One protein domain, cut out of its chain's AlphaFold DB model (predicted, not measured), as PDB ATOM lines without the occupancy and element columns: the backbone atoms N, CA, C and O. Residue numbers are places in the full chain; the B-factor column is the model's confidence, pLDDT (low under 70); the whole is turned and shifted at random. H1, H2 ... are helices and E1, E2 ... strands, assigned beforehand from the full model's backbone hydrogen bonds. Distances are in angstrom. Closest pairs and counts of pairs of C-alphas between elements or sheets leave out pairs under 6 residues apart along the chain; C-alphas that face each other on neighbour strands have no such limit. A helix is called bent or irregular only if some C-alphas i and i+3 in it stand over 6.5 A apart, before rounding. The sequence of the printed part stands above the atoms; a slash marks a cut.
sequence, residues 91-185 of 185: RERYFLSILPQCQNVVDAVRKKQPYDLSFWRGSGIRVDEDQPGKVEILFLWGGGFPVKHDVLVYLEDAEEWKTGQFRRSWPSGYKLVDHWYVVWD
ATOM      1  N   ARG A  91     285.559 254.483 124.350       74.56
ATOM      2  CA  ARG A  91     284.212 254.312 124.894       74.56
ATOM      3  C   ARG A  91     283.357 255.538 124.698       74.56
ATOM      4  O   ARG A  91     282.275 255.461 124.124       74.56
ATOM      5  N   GLU A  92     283.904 256.675 125.093       79.38
ATOM      6  CA  GLU A  92     283.255 257.963 124.938       79.38
ATOM      7  C   GLU A  92     282.930 258.254 123.467       79.38
ATOM      8  O   GLU A  92     281.788 258.566 123.137       79.38
ATOM      9  N   ARG A  93     283.888 258.062 122.547       82.31
ATOM     10  CA  ARG A  93     283.660 258.289 121.107       82.31
ATOM     11  C   ARG A  93     282.564 257.412 120.523       82.31
ATOM     12  O   ARG A  93     281.778 257.891 119.712       82.31
ATOM     13  N   TYR A  94     282.511 256.139 120.897       79.00
ATOM     14  CA  TYR A  94     281.442 255.265 120.430       79.00
ATOM     15  C   TYR A  94     280.095 255.681 121.012       79.00
ATOM     16  O   TYR A  94     279.146 255.796 120.241       79.00
ATOM     17  N   PHE A  95     280.009 255.992 122.312       80.75
ATOM     18  CA  PHE A  95     278.773 256.506 122.913       80.75
ATOM     19  C   PHE A  95     278.289 257.783 122.232       80.75
ATOM     20  O   PHE A  95     277.102 257.916 121.953       80.75
ATOM     21  N   LEU A  96     279.202 258.686 121.877       86.19
ATOM     22  CA  LEU A  96     278.865 259.866 121.085       86.19
ATOM     23  C   LEU A  96     278.398 259.497 119.667       86.19
ATOM     24  O   LEU A  96     277.453 260.094 119.162       86.19
ATOM     25  N   SER A  97     279.017 258.499 119.027       85.31
ATOM     26  CA  SER A  97     278.666 258.080 117.662       85.31
ATOM     27  C   SER A  97     277.296 257.406 117.543       85.31
ATOM     28  O   SER A  97     276.651 257.521 116.504       85.31
ATOM     29  N   ILE A  98     276.856 256.715 118.598       81.56
ATOM     30  CA  ILE A  98     275.576 255.995 118.648       81.56
ATOM     31  C   ILE A  98     274.454 256.817 119.305       81.56
ATOM     32  O   ILE A  98     273.304 256.379 119.363       81.56
ATOM     33  N   LEU A  99     274.789 257.994 119.845       85.56
ATOM     34  CA  LEU A  99     273.859 258.858 120.563       85.56
ATOM     35  C   LEU A  99     272.596 259.201 119.753       85.56
ATOM     36  O   LEU A  99     271.513 259.166 120.335       85.56
ATOM     37  N   PRO A 100     272.669 259.480 118.432       87.38
ATOM     38  CA  PRO A 100     271.470 259.745 117.637       87.38
ATOM     39  C   PRO A 100     270.487 258.566 117.626       87.38
ATOM     40  O   PRO A 100     269.278 258.756 117.735       87.38
ATOM     41  N   GLN A 101     270.994 257.334 117.538       83.69
ATOM     42  CA  GLN A 101     270.185 256.120 117.588       83.69
ATOM     43  C   GLN A 101     269.571 255.933 118.977       83.69
ATOM     44  O   GLN A 101     268.388 255.619 119.082       83.69
ATOM     45  N   CYS A 102     270.348 256.175 120.036       81.69
ATOM     46  CA  CYS A 102     269.852 256.163 121.411       81.69
ATOM     47  C   CYS A 102     268.724 257.187 121.619       81.69
ATOM     48  O   CYS A 102     267.696 256.860 122.208       81.69
ATOM     49  N   GLN A 103     268.877 258.402 121.086       85.25
ATOM     50  CA  GLN A 103     267.861 259.450 121.184       85.25
ATOM     51  C   GLN A 103     266.568 259.062 120.457       85.25
ATOM     52  O   GLN A 103     265.485 259.283 120.991       85.25
ATOM     53  N   ASN A 104     266.662 258.407 119.296       85.56
ATOM     54  CA  ASN A 104     265.483 257.895 118.591       85.56
ATOM     55  C   ASN A 104     264.703 256.873 119.433       85.56
ATOM     56  O   ASN A 104     263.474 256.876 119.407       85.56
ATOM     57  N   VAL A 105     265.400 256.014 120.188       81.75
ATOM     58  CA  VAL A 105     264.758 255.055 121.103       81.75
ATOM     59  C   VAL A 105     264.053 255.794 122.236       81.75
ATOM     60  O   VAL A 105     262.885 255.520 122.489       81.75
ATOM     61  N   VAL A 106     264.715 256.763 122.875       82.81
ATOM     62  CA  VAL A 106     264.102 257.595 123.927       82.81
ATOM     63  C   VAL A 106     262.844 258.295 123.409       82.81
ATOM     64  O   VAL A 106     261.798 258.269 124.058       82.81
ATOM     65  N   ASP A 107     262.911 258.876 122.213       85.88
ATOM     66  CA  ASP A 107     261.780 259.567 121.599       85.88
ATOM     67  C   ASP A 107     260.637 258.605 121.246       85.88
ATOM     68  O   ASP A 107     259.467 258.951 121.426       85.88
ATOM     69  N   ALA A 108     260.952 257.399 120.766       84.19
ATOM     70  CA  ALA A 108     259.965 256.360 120.490       84.19
ATOM     71  C   ALA A 108     259.288 255.871 121.778       84.19
ATOM     72  O   ALA A 108     258.060 255.796 121.820       84.19
ATOM     73  N   VAL A 109     260.057 255.637 122.846       81.75
ATOM     74  CA  VAL A 109     259.541 255.289 124.180       81.75
ATOM     75  C   VAL A 109     258.593 256.379 124.685       81.75
ATOM     76  O   VAL A 109     257.448 256.086 125.030       81.75
ATOM     77  N   ARG A 110     259.004 257.654 124.634       80.00
ATOM     78  CA  ARG A 110     258.163 258.802 125.027       80.00
ATOM     79  C   ARG A 110     256.860 258.887 124.239       80.00
ATOM     80  O   ARG A 110     255.811 259.202 124.796       80.00
ATOM     81  N   LYS A 111     256.916 258.601 122.938       85.50
ATOM     82  CA  LYS A 111     255.754 258.627 122.035       85.50
ATOM     83  C   LYS A 111     254.941 257.329 122.058       85.50
ATOM     84  O   LYS A 111     253.963 257.239 121.320       85.50
ATOM     85  N   LYS A 112     255.323 256.339 122.877       82.06
ATOM     86  CA  LYS A 112     254.734 254.987 122.912       82.06
ATOM     87  C   LYS A 112     254.705 254.320 121.529       82.06
ATOM     88  O   LYS A 112     253.722 253.689 121.145       82.06
ATOM     89  N   GLN A 113     255.775 254.506 120.762       82.12
ATOM     90  CA  GLN A 113     255.961 253.949 119.425       82.12
ATOM     91  C   GLN A 113     256.873 252.716 119.473       82.12
ATOM     92  O   GLN A 113     257.754 252.642 120.332       82.12
ATOM     93  N   PRO A 114     256.697 251.753 118.550       80.19
ATOM     94  CA  PRO A 114     257.633 250.648 118.412       80.19
ATOM     95  C   PRO A 114     259.013 251.177 118.008       80.19
ATOM     96  O   PRO A 114     259.127 252.108 117.209       80.19
ATOM     97  N   TYR A 115     260.060 250.556 118.538       76.31
ATOM     98  CA  TYR A 115     261.449 250.907 118.265       76.31
ATOM     99  C   TYR A 115     262.253 249.658 117.905       76.31
ATOM    100  O   TYR A 115     261.983 248.564 118.400       76.31
ATOM    101  N   ASP A 116     263.239 249.820 117.024       73.94
ATOM    102  CA  ASP A 116     264.099 248.720 116.596       73.94
ATOM    103  C   ASP A 116     265.346 248.625 117.480       73.94
ATOM    104  O   ASP A 116     266.104 249.587 117.626       73.94
ATOM    105  N   LEU A 117     265.566 247.438 118.046       69.62
ATOM    106  CA  LEU A 117     266.740 247.121 118.852       69.62
ATOM    107  C   LEU A 117     267.777 246.263 118.115       69.62
ATOM    108  O   LEU A 117     268.808 245.916 118.688       69.62
ATOM    109  N   SER A 118     267.538 245.912 116.851       67.00
ATOM    110  CA  SER A 118     268.368 244.981 116.081       67.00
ATOM    111  C   SER A 118     269.813 245.459 115.866       67.00
ATOM    112  O   SER A 118     270.719 244.633 115.717       67.00
ATOM    113  N   PHE A 119     270.039 246.778 115.912       63.59
ATOM    114  CA  PHE A 119     271.361 247.410 115.874       63.59
ATOM    115  C   PHE A 119     272.236 247.023 117.082       63.59
ATOM    116  O   PHE A 119     273.458 246.933 116.974       63.59
ATOM    117  N   TRP A 120     271.614 246.718 118.222       64.81
ATOM    118  CA  TRP A 120     272.257 246.490 119.516       64.81
ATOM    119  C   TRP A 120     272.563 245.003 119.750       64.81
ATOM    120  O   TRP A 120     272.143 244.391 120.732       64.81
ATOM    121  N   ARG A 121     273.295 244.364 118.827       52.22
ATOM    122  CA  ARG A 121     273.701 242.955 118.992       52.22
ATOM    123  C   ARG A 121     274.694 242.820 120.150       52.22
ATOM    124  O   ARG A 121     275.867 243.147 120.004       52.22
ATOM    125  N   GLY A 122     274.225 242.307 121.288       51.91
ATOM    126  CA  GLY A 122     275.046 242.082 122.484       51.91
ATOM    127  C   GLY A 122     275.026 243.225 123.504       51.91
ATOM    128  O   GLY A 122     275.836 243.213 124.419       51.91
ATOM    129  N   SER A 123     274.117 244.192 123.369       56.34
ATOM    130  CA  SER A 123     273.780 245.183 124.405       56.34
ATOM    131  C   SER A 123     272.344 244.946 124.871       56.34
ATOM    132  O   SER A 123     271.500 244.495 124.098       56.34
ATOM    133  N   GLY A 124     272.069 245.179 126.153       56.84
ATOM    134  CA  GLY A 124     270.710 245.114 126.684       56.84
ATOM    135  C   GLY A 124     270.128 246.519 126.722       56.84
ATOM    136  O   GLY A 124     270.777 247.424 127.213       56.84
ATOM    137  N   ILE A 125     268.911 246.748 126.246       60.78
ATOM    138  CA  ILE A 125     268.214 248.004 126.556       60.78
ATOM    139  C   ILE A 125     267.202 247.702 127.646       60.78
ATOM    140  O   ILE A 125     266.404 246.776 127.513       60.78
ATOM    141  N   ARG A 126     267.286 248.453 128.743       66.88
ATOM    142  CA  ARG A 126     266.346 248.393 129.856       66.88
ATOM    143  C   ARG A 126     265.623 249.729 129.909       66.88
ATOM    144  O   ARG A 126     266.098 250.706 130.473       66.88
ATOM    145  N   VAL A 127     264.457 249.770 129.283       62.16
ATOM    146  CA  VAL A 127     263.532 250.873 129.521       62.16
ATOM    147  C   VAL A 127     262.916 250.612 130.890       62.16
ATOM    148  O   VAL A 127     262.209 249.624 131.069       62.16
ATOM    149  N   ASP A 128     263.281 251.432 131.870       62.38
ATOM    150  CA  ASP A 128     262.729 251.354 133.217       62.38
ATOM    151  C   ASP A 128     261.339 252.005 133.192       62.38
ATOM    152  O   ASP A 128     261.206 253.224 133.272       62.38
ATOM    153  N   GLU A 129     260.299 251.192 132.980       57.53
ATOM    154  CA  GLU A 129     258.909 251.666 132.909       57.53
ATOM    155  C   GLU A 129     258.385 252.169 134.267       57.53
ATOM    156  O   GLU A 129     257.411 252.922 134.307       57.53
ATOM    157  N   ASP A 130     259.054 251.803 135.368       55.16
ATOM    158  CA  ASP A 130     258.670 252.163 136.735       55.16
ATOM    159  C   ASP A 130     259.160 253.572 137.135       55.16
ATOM    160  O   ASP A 130     258.677 254.144 138.116       55.16
ATOM    161  N   GLN A 131     260.091 254.162 136.372       59.62
ATOM    162  CA  GLN A 131     260.603 255.526 136.567       59.62
ATOM    163  C   GLN A 131     260.302 256.398 135.334       59.62
ATOM    164  O   GLN A 131     261.125 256.490 134.416       59.62
ATOM    165  N   PRO A 132     259.126 257.057 135.269       55.66
ATOM    166  CA  PRO A 132     258.754 257.880 134.121       55.66
ATOM    167  C   PRO A 132     259.774 259.010 133.910       55.66
ATOM    168  O   PRO A 132     259.944 259.861 134.775       55.66
ATOM    169  N   GLY A 133     260.442 259.008 132.751       61.38
ATOM    170  CA  GLY A 133     261.503 259.970 132.403       61.38
ATOM    171  C   GLY A 133     262.919 259.378 132.360       61.38
ATOM    172  O   GLY A 133     263.865 260.080 131.992       61.38
ATOM    173  N   LYS A 134     263.071 258.086 132.673       67.06
ATOM    174  CA  LYS A 134     264.351 257.374 132.668       67.06
ATOM    175  C   LYS A 134     264.403 256.308 131.577       67.06
ATOM    176  O   LYS A 134     263.512 255.475 131.451       67.06
ATOM    177  N   VAL A 135     265.486 256.298 130.799       71.12
ATOM    178  CA  VAL A 135     265.759 255.234 129.820       71.12
ATOM    179  C   VAL A 135     267.189 254.742 130.010       71.12
ATOM    180  O   VAL A 135     268.135 255.517 129.865       71.12
ATOM    181  N   GLU A 136     267.360 253.457 130.331       73.50
ATOM    182  CA  GLU A 136     268.677 252.837 130.474       73.50
ATOM    183  C   GLU A 136     269.037 252.037 129.220       73.50
ATOM    184  O   GLU A 136     268.322 251.145 128.755       73.50
ATOM    185  N   ILE A 137     270.208 252.325 128.673       70.44
ATOM    186  CA  ILE A 137     270.785 251.579 127.563       70.44
ATOM    187  C   ILE A 137     272.038 250.899 128.122       70.44
ATOM    188  O   ILE A 137     273.093 251.509 128.305       70.44
ATOM    189  N   LEU A 138     271.891 249.616 128.469       66.81
ATOM    190  CA  LEU A 138     272.951 248.793 129.042       66.81
ATOM    191  C   LEU A 138     273.918 248.360 127.943       66.81
ATOM    192  O   LEU A 138     273.667 247.445 127.148       66.81
ATOM    193  N   PHE A 139     275.090 248.974 127.959       65.19
ATOM    194  CA  PHE A 139     276.189 248.524 127.138       65.19
ATOM    195  C   PHE A 139     276.983 247.466 127.884       65.19
ATOM    196  O   PHE A 139     277.565 247.701 128.939       65.19
ATOM    197  N   LEU A 140     277.051 246.272 127.301       57.22
ATOM    198  CA  LEU A 140     278.052 245.293 127.699       57.22
ATOM    199  C   LEU A 140     279.381 245.721 127.084       57.22
ATOM    200  O   LEU A 140     279.834 245.193 126.068       57.22
ATOM    201  N   TRP A 141     279.974 246.746 127.688       55.50
ATOM    202  CA  TRP A 141     281.289 247.228 127.331       55.50
ATOM    203  C   TRP A 141     282.189 247.183 128.547       55.50
ATOM    204  O   TRP A 141     282.030 247.960 129.479       55.50
ATOM    205  N   GLY A 142     283.162 246.280 128.531       48.69
ATOM    206  CA  GLY A 142     284.163 246.289 129.581       48.69
ATOM    207  C   GLY A 142     284.961 245.011 129.661       48.69
ATOM    208  O   GLY A 142     284.501 244.002 130.189       48.69
ATOM    209  N   GLY A 143     286.204 245.102 129.195       43.03
ATOM    210  CA  GLY A 143     287.301 244.274 129.653       43.03
ATOM    211  C   GLY A 143     287.666 244.633 131.090       43.03
ATOM    212  O   GLY A 143     288.106 245.744 131.368       43.03
ATOM    213  N   GLY A 144     287.479 243.692 132.003       40.12
ATOM    214  CA  GLY A 144     287.827 243.841 133.408       40.12
ATOM    215  C   GLY A 144     287.283 242.658 134.186       40.12
ATOM    216  O   GLY A 144     286.252 242.103 133.818       40.12
ATOM    217  N   PHE A 145     288.000 242.229 135.221       34.22
ATOM    218  CA  PHE A 145     287.441 241.342 136.231       34.22
ATOM    219  C   PHE A 145     287.324 242.127 137.547       34.22
ATOM    220  O   PHE A 145     288.355 242.581 138.051       34.22
ATOM    221  N   PRO A 146     286.109 242.279 138.103       49.28
ATOM    222  CA  PRO A 146     284.831 241.910 137.489       49.28
ATOM    223  C   PRO A 146     284.525 242.777 136.255       49.28
ATOM    224  O   PRO A 146     285.070 243.873 136.111       49.28
ATOM    225  N   VAL A 147     283.694 242.250 135.350       52.88
ATOM    226  CA  VAL A 147     283.237 242.960 134.145       52.88
ATOM    227  C   VAL A 147     282.564 244.240 134.616       52.88
ATOM    228  O   VAL A 147     281.498 244.187 135.229       52.88
ATOM    229  N   LYS A 148     283.216 245.384 134.402       56.66
ATOM    230  CA  LYS A 148     282.577 246.674 134.642       56.66
ATOM    231  C   LYS A 148     281.576 246.896 133.523       56.66
ATOM    232  O   LYS A 148     281.932 246.785 132.354       56.66
ATOM    233  N   HIS A 149     280.331 247.130 133.910       66.38
ATOM    234  CA  HIS A 149     279.246 247.443 133.000       66.38
ATOM    235  C   HIS A 149     279.181 248.962 132.931       66.38
ATOM    236  O   HIS A 149     278.774 249.594 133.904       66.38
ATOM    237  N   ASP A 150     279.634 249.540 131.823       72.06
ATOM    238  CA  ASP A 150     279.350 250.944 131.560       72.06
ATOM    239  C   ASP A 150     277.932 251.036 130.997       72.06
ATOM    240  O   ASP A 150     277.615 250.459 129.957       72.06
ATOM    241  N   VAL A 151     277.057 251.750 131.691       77.00
ATOM    242  CA  VAL A 151     275.660 251.935 131.300       77.00
ATOM    243  C   VAL A 151     275.493 253.358 130.794       77.00
ATOM    244  O   VAL A 151     275.919 254.310 131.450       77.00
ATOM    245  N   LEU A 152     274.873 253.510 129.625       80.56
ATOM    246  CA  LEU A 152     274.486 254.817 129.116       80.56
ATOM    247  C   LEU A 152     273.046 255.080 129.556       80.56
ATOM    248  O   LEU A 152     272.130 254.347 129.187       80.56
ATOM    249  N   VAL A 153     272.843 256.117 130.359       79.75
ATOM    250  CA  VAL A 153     271.539 256.437 130.938       79.75
ATOM    251  C   VAL A 153     271.081 257.799 130.453       79.75
ATOM    252  O   VAL A 153     271.835 258.771 130.490       79.75
ATOM    253  N   TYR A 154     269.830 257.855 130.013       82.94
ATOM    254  CA  TYR A 154     269.120 259.093 129.744       82.94
ATOM    255  C   TYR A 154     268.279 259.478 130.961       82.94
ATOM    256  O   TYR A 154     267.464 258.676 131.426       82.94
ATOM    257  N   LEU A 155     268.457 260.711 131.436       80.25
ATOM    258  CA  LEU A 155     267.670 261.308 132.514       80.25
ATOM    259  C   LEU A 155     266.980 262.574 132.009       80.25
ATOM    260  O   LEU A 155     267.643 263.560 131.674       80.25
ATOM    261  N   GLU A 156     265.649 262.566 131.976       77.88
ATOM    262  CA  GLU A 156     264.859 263.738 131.587       77.88
ATOM    263  C   GLU A 156     265.085 264.927 132.529       77.88
ATOM    264  O   GLU A 156     265.281 266.046 132.053       77.88
ATOM    265  N   ASP A 157     265.175 264.684 133.839       77.31
ATOM    266  CA  ASP A 157     265.538 265.699 134.828       77.31
ATOM    267  C   ASP A 157     266.997 265.538 135.292       77.31
ATOM    268  O   ASP A 157     267.400 264.540 135.891       77.31
ATOM    269  N   ALA A 158     267.816 266.561 135.036       69.75
ATOM    270  CA  ALA A 158     269.217 266.588 135.450       69.75
ATOM    271  C   ALA A 158     269.399 266.748 136.972       69.75
ATOM    272  O   ALA A 158     270.476 266.437 137.492       69.75
ATOM    273  N   GLU A 159     268.386 267.232 137.696       71.31
ATOM    274  CA  GLU A 159     268.436 267.335 139.155       71.31
ATOM    275  C   GLU A 159     268.335 265.961 139.840       71.31
ATOM    276  O   GLU A 159     268.888 265.799 140.933       71.31
ATOM    277  N   GLU A 160     267.777 264.931 139.185       69.62
ATOM    278  CA  GLU A 160     267.751 263.554 139.713       69.62
ATOM    279  C   GLU A 160     269.155 262.964 139.907       69.62
ATOM    280  O   GLU A 160     269.402 262.255 140.888       69.62
ATOM    281  N   TRP A 161     270.111 263.314 139.036       67.19
ATOM    282  CA  TRP A 161     271.519 262.924 139.193       67.19
ATOM    283  C   TRP A 161     272.134 263.503 140.477       67.19
ATOM    284  O   TRP A 161     272.933 262.852 141.155       67.19
ATOM    285  N   LYS A 162     271.776 264.748 140.820       65.38
ATOM    286  CA  LYS A 162     272.371 265.485 141.945       65.38
ATOM    287  C   LYS A 162     271.705 265.174 143.281       65.38
ATOM    288  O   LYS A 162     272.392 265.163 144.303       65.38
ATOM    289  N   THR A 163     270.392 264.960 143.276       64.88
ATOM    290  CA  THR A 163     269.557 264.949 144.489       64.88
ATOM    291  C   THR A 163     268.908 263.593 144.787       64.88
ATOM    292  O   THR A 163     268.489 263.361 145.922       64.88
ATOM    293  N   GLY A 164     268.840 262.684 143.806       60.12
ATOM    294  CA  GLY A 164     267.960 261.515 143.843       60.12
ATOM    295  C   GLY A 164     268.584 260.184 144.280       60.12
ATOM    296  O   GLY A 164     269.768 260.062 144.607       60.12
ATOM    297  N   GLN A 165     267.744 259.139 144.235       58.72
ATOM    298  CA  GLN A 165     268.109 257.727 144.437       58.72
ATOM    299  C   GLN A 165     269.164 257.232 143.429       58.72
ATOM    300  O   GLN A 165     269.860 256.257 143.698       58.72
ATOM    301  N   PHE A 166     269.337 257.931 142.306       59.75
ATOM    302  CA  PHE A 166     270.191 257.517 141.198       59.75
ATOM    303  C   PHE A 166     271.682 257.437 141.561       59.75
ATOM    304  O   PHE A 166     272.319 256.414 141.325       59.75
ATOM    305  N   ARG A 167     272.220 258.444 142.265       59.75
ATOM    306  CA  ARG A 167     273.607 258.419 142.774       59.75
ATOM    307  C   ARG A 167     273.837 257.334 143.837       59.75
ATOM    308  O   ARG A 167     274.979 256.979 144.111       59.75
ATOM    309  N   ARG A 168     272.772 256.822 144.471       61.78
ATOM    310  CA  ARG A 168     272.873 255.708 145.434       61.78
ATOM    311  C   ARG A 168     272.976 254.360 144.729       61.78
ATOM    312  O   ARG A 168     273.719 253.514 145.210       61.78
ATOM    313  N   SER A 169     272.248 254.177 143.627       61.69
ATOM    314  CA  SER A 169     272.292 252.953 142.819       61.69
ATOM    315  C   SER A 169     273.545 252.867 141.951       61.69
ATOM    316  O   SER A 169     274.028 251.770 141.722       61.69
ATOM    317  N   TRP A 170     274.085 254.012 141.523       67.69
ATOM    318  CA  TRP A 170     275.312 254.102 140.734       67.69
ATOM    319  C   TRP A 170     276.233 255.171 141.336       67.69
ATOM    320  O   TRP A 170     276.101 256.360 141.026       67.69
ATOM    321  N   PRO A 171     277.155 254.790 142.241       65.44
ATOM    322  CA  PRO A 171     277.977 255.751 142.974       65.44
ATOM    323  C   PRO A 171     278.991 256.476 142.082       65.44
ATOM    324  O   PRO A 171     279.492 257.539 142.463       65.44
ATOM    325  N   SER A 172     279.291 255.912 140.908       72.88
ATOM    326  CA  SER A 172     280.277 256.434 139.970       72.88
ATOM    327  C   SER A 172     279.671 256.666 138.584       72.88
ATOM    328  O   SER A 172     278.909 255.853 138.068       72.88
ATOM    329  N   GLY A 173     280.028 257.791 137.969       77.88
ATOM    330  CA  GLY A 173     279.573 258.162 136.633       77.88
ATOM    331  C   GLY A 173     279.999 259.575 136.244       77.88
ATOM    332  O   GLY A 173     280.458 260.349 137.091       77.88
ATOM    333  N   TYR A 174     279.842 259.925 134.970       80.81
ATOM    334  CA  TYR A 174     280.002 261.293 134.475       80.81
ATOM    335  C   TYR A 174     278.919 261.653 133.458       80.81
ATOM    336  O   TYR A 174     278.334 260.795 132.794       80.81
ATOM    337  N   LYS A 175     278.659 262.955 133.331       84.75
ATOM    338  CA  LYS A 175     277.794 263.497 132.286       84.75
ATOM    339  C   LYS A 175     278.528 263.451 130.950       84.75
ATOM    340  O   LYS A 175     279.590 264.055 130.839       84.75
ATOM    341  N   LEU A 176     277.937 262.790 129.958       83.38
ATOM    342  CA  LEU A 176     278.475 262.753 128.600       83.38
ATOM    343  C   LEU A 176     278.069 264.017 127.836       83.38
ATOM    344  O   LEU A 176     278.912 264.832 127.479       83.38
ATOM    345  N   VAL A 177     276.764 264.200 127.621       85.38
ATOM    346  CA  VAL A 177     276.198 265.339 126.883       85.38
ATOM    347  C   VAL A 177     274.710 265.479 127.204       85.38
ATOM    348  O   VAL A 177     274.031 264.482 127.408       85.38
ATOM    349  N   ASP A 178     274.194 266.707 127.278       87.06
ATOM    350  CA  ASP A 178     272.769 266.998 127.509       87.06
ATOM    351  C   ASP A 178     272.143 266.235 128.692       87.06
ATOM    352  O   ASP A 178     272.455 266.527 129.848       87.06
ATOM    353  N   HIS A 179     271.262 265.280 128.401       85.75
ATOM    354  CA  HIS A 179     270.538 264.434 129.350       85.75
ATOM    355  C   HIS A 179     271.159 263.033 129.488       85.75
ATOM    356  O   HIS A 179     270.606 262.171 130.167       85.75
ATOM    357  N   TRP A 180     272.304 262.799 128.844       86.62
ATOM    358  CA  TRP A 180     272.991 261.517 128.784       86.62
ATOM    359  C   TRP A 180     274.168 261.444 129.757       86.62
ATOM    360  O   TRP A 180     275.041 262.318 129.804       86.62
ATOM    361  N   TYR A 181     274.213 260.340 130.492       84.50
ATOM    362  CA  TYR A 181     275.203 260.046 131.520       84.50
ATOM    363  C   TYR A 181     275.797 258.662 131.282       84.50
ATOM    364  O   TYR A 181     275.091 257.736 130.888       84.50
ATOM    365  N   VAL A 182     277.093 258.517 131.539       81.19
ATOM    366  CA  VAL A 182     277.773 257.219 131.583       81.19
ATOM    367  C   VAL A 182     277.971 256.860 133.047       81.19
ATOM    368  O   VAL A 182     278.588 257.629 133.787       81.19
ATOM    369  N   VAL A 183     277.446 255.713 133.466       79.12
ATOM    370  CA  VAL A 183     277.499 255.241 134.856       79.12
ATOM    371  C   VAL A 183     278.122 253.855 134.938       79.12
ATOM    372  O   VAL A 183     278.044 253.084 133.983       79.12
ATOM    373  N   TRP A 184     278.763 253.548 136.063       75.25
ATOM    374  CA  TRP A 184     279.387 252.247 136.306       75.25
ATOM    375  C   TRP A 184     279.450 251.930 137.803       75.25
ATOM    376  O   TRP A 184     279.502 252.834 138.644       75.25
ATOM    377  N   ASP A 185     279.497 250.635 138.116       63.06
ATOM    378  CA  ASP A 185     279.765 250.100 139.462       63.06
ATOM    379  C   ASP A 185     281.275 250.060 139.781       63.06
ATOM    380  O   ASP A 185     282.122 249.809 138.879       63.06
TER     381      ASP A 185
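This is residues 91 to 185 of the 185 residues of an uncharacterized protein of Armatimonas rosea (UniProt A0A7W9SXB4). A strongly twisted sheet of five antiparallel strands is covered on one face by the long kinked helix H1, which runs slantwise over the strands E2, E3 and E5. Two short helices, H2 and H3, sit one after the other in the link from E3 to E4 and only graze the sheet, while two long stretches, residues 111 to 123 and 139 to 150, have no named element. The printed part has 95 residues with three named helices and five named strands, in the order H1, E1, E2, E3, H2, H3, E4, E5; across the sheet the order is E1, E2, E3, E5, E4, and the class is mixed, helices and strands. The whole is compact, with a radius of gyration of the C-alphas of 13.0 A, and rounded, with spans of 36 by 32 by 23 A.

The printed part begins with H1, residues 91 to 110, which is irregular, C-alphas 97 and 100 being 7.4 A apart, and has a kink of 53 degrees near residue 98. E1, residues 124 to 126, and E2, residues 134 to 138, form an antiparallel hairpin at 166 degrees, with N 124 and O 138 2.9 A apart. E2 and E3, residues 151 to 155, form the next hairpin, antiparallel at 168 degrees, with N 137 and O 152 2.8 A apart. E1, E2 and E3 make a meander, each strand the antiparallel neighbour of the one before. H2, residues 159 to 163, and H3, residues 166 to 169, are close but not clearly touching, their closest C-alphas, those of Trp 161 and Arg 167, being 6.1 A apart. E4, residues 172 to 177, and E5, residues 180 to 184, form a hairpin, antiparallel at 158 degrees, with N 182 and O 174 2.9 A apart. E5 is also the antiparallel neighbour of E3, at 140 degrees, with N 153 and O 181 2.8 A apart. E3, H2, H3 and E4 make a split strand-helix-strand unit, two strands running the same way with E5 between them in the sheet, and its crossover is right-handed. E1 and E4 are the edge strands. H1 is on the sheet at a height of 8.2 A, in two layers, a helix on one face of a sheet; on the local plane its line and that of E2 stand at 43 degrees. The closest C-alphas of H1 and E2 are those of Val 106 and Val 135, 6.6 A apart. H1 is apart from H2 and H3. In H2 every O i to N i+4 pair is within hydrogen-bond range, in H1 14 of 16 are, and H3 is too short for such a pair.

H1 starts with C-alpha 91 at (284.212, 254.312, 124.894) and ends with C-alpha 110 at (258.163, 258.802, 125.027), 26.4 A away. E1 spans 6.3 A, E2 12.7 A and E3 12.4 A from first to last C-alpha. H2 measures 5.9 A and H3 5.3 A. E4 is 16.3 A long, and E5 is 13.5 A long, ending with C-alpha 184 at (279.387, 252.247, 136.306).

The C-alphas farthest apart, those of Lys 111 and Phe 145, are 38.8 A from each other. The printed part has no cut and ends at residue 185, the chain's last. The links H1 to E1 and E2 to E3 are long, with 13 and 12 residues. The mean pLDDT of the printed part is 70.9, and 44 residues are under 70, among them residues 117 to 134, 138 to 149 and 160 to 171.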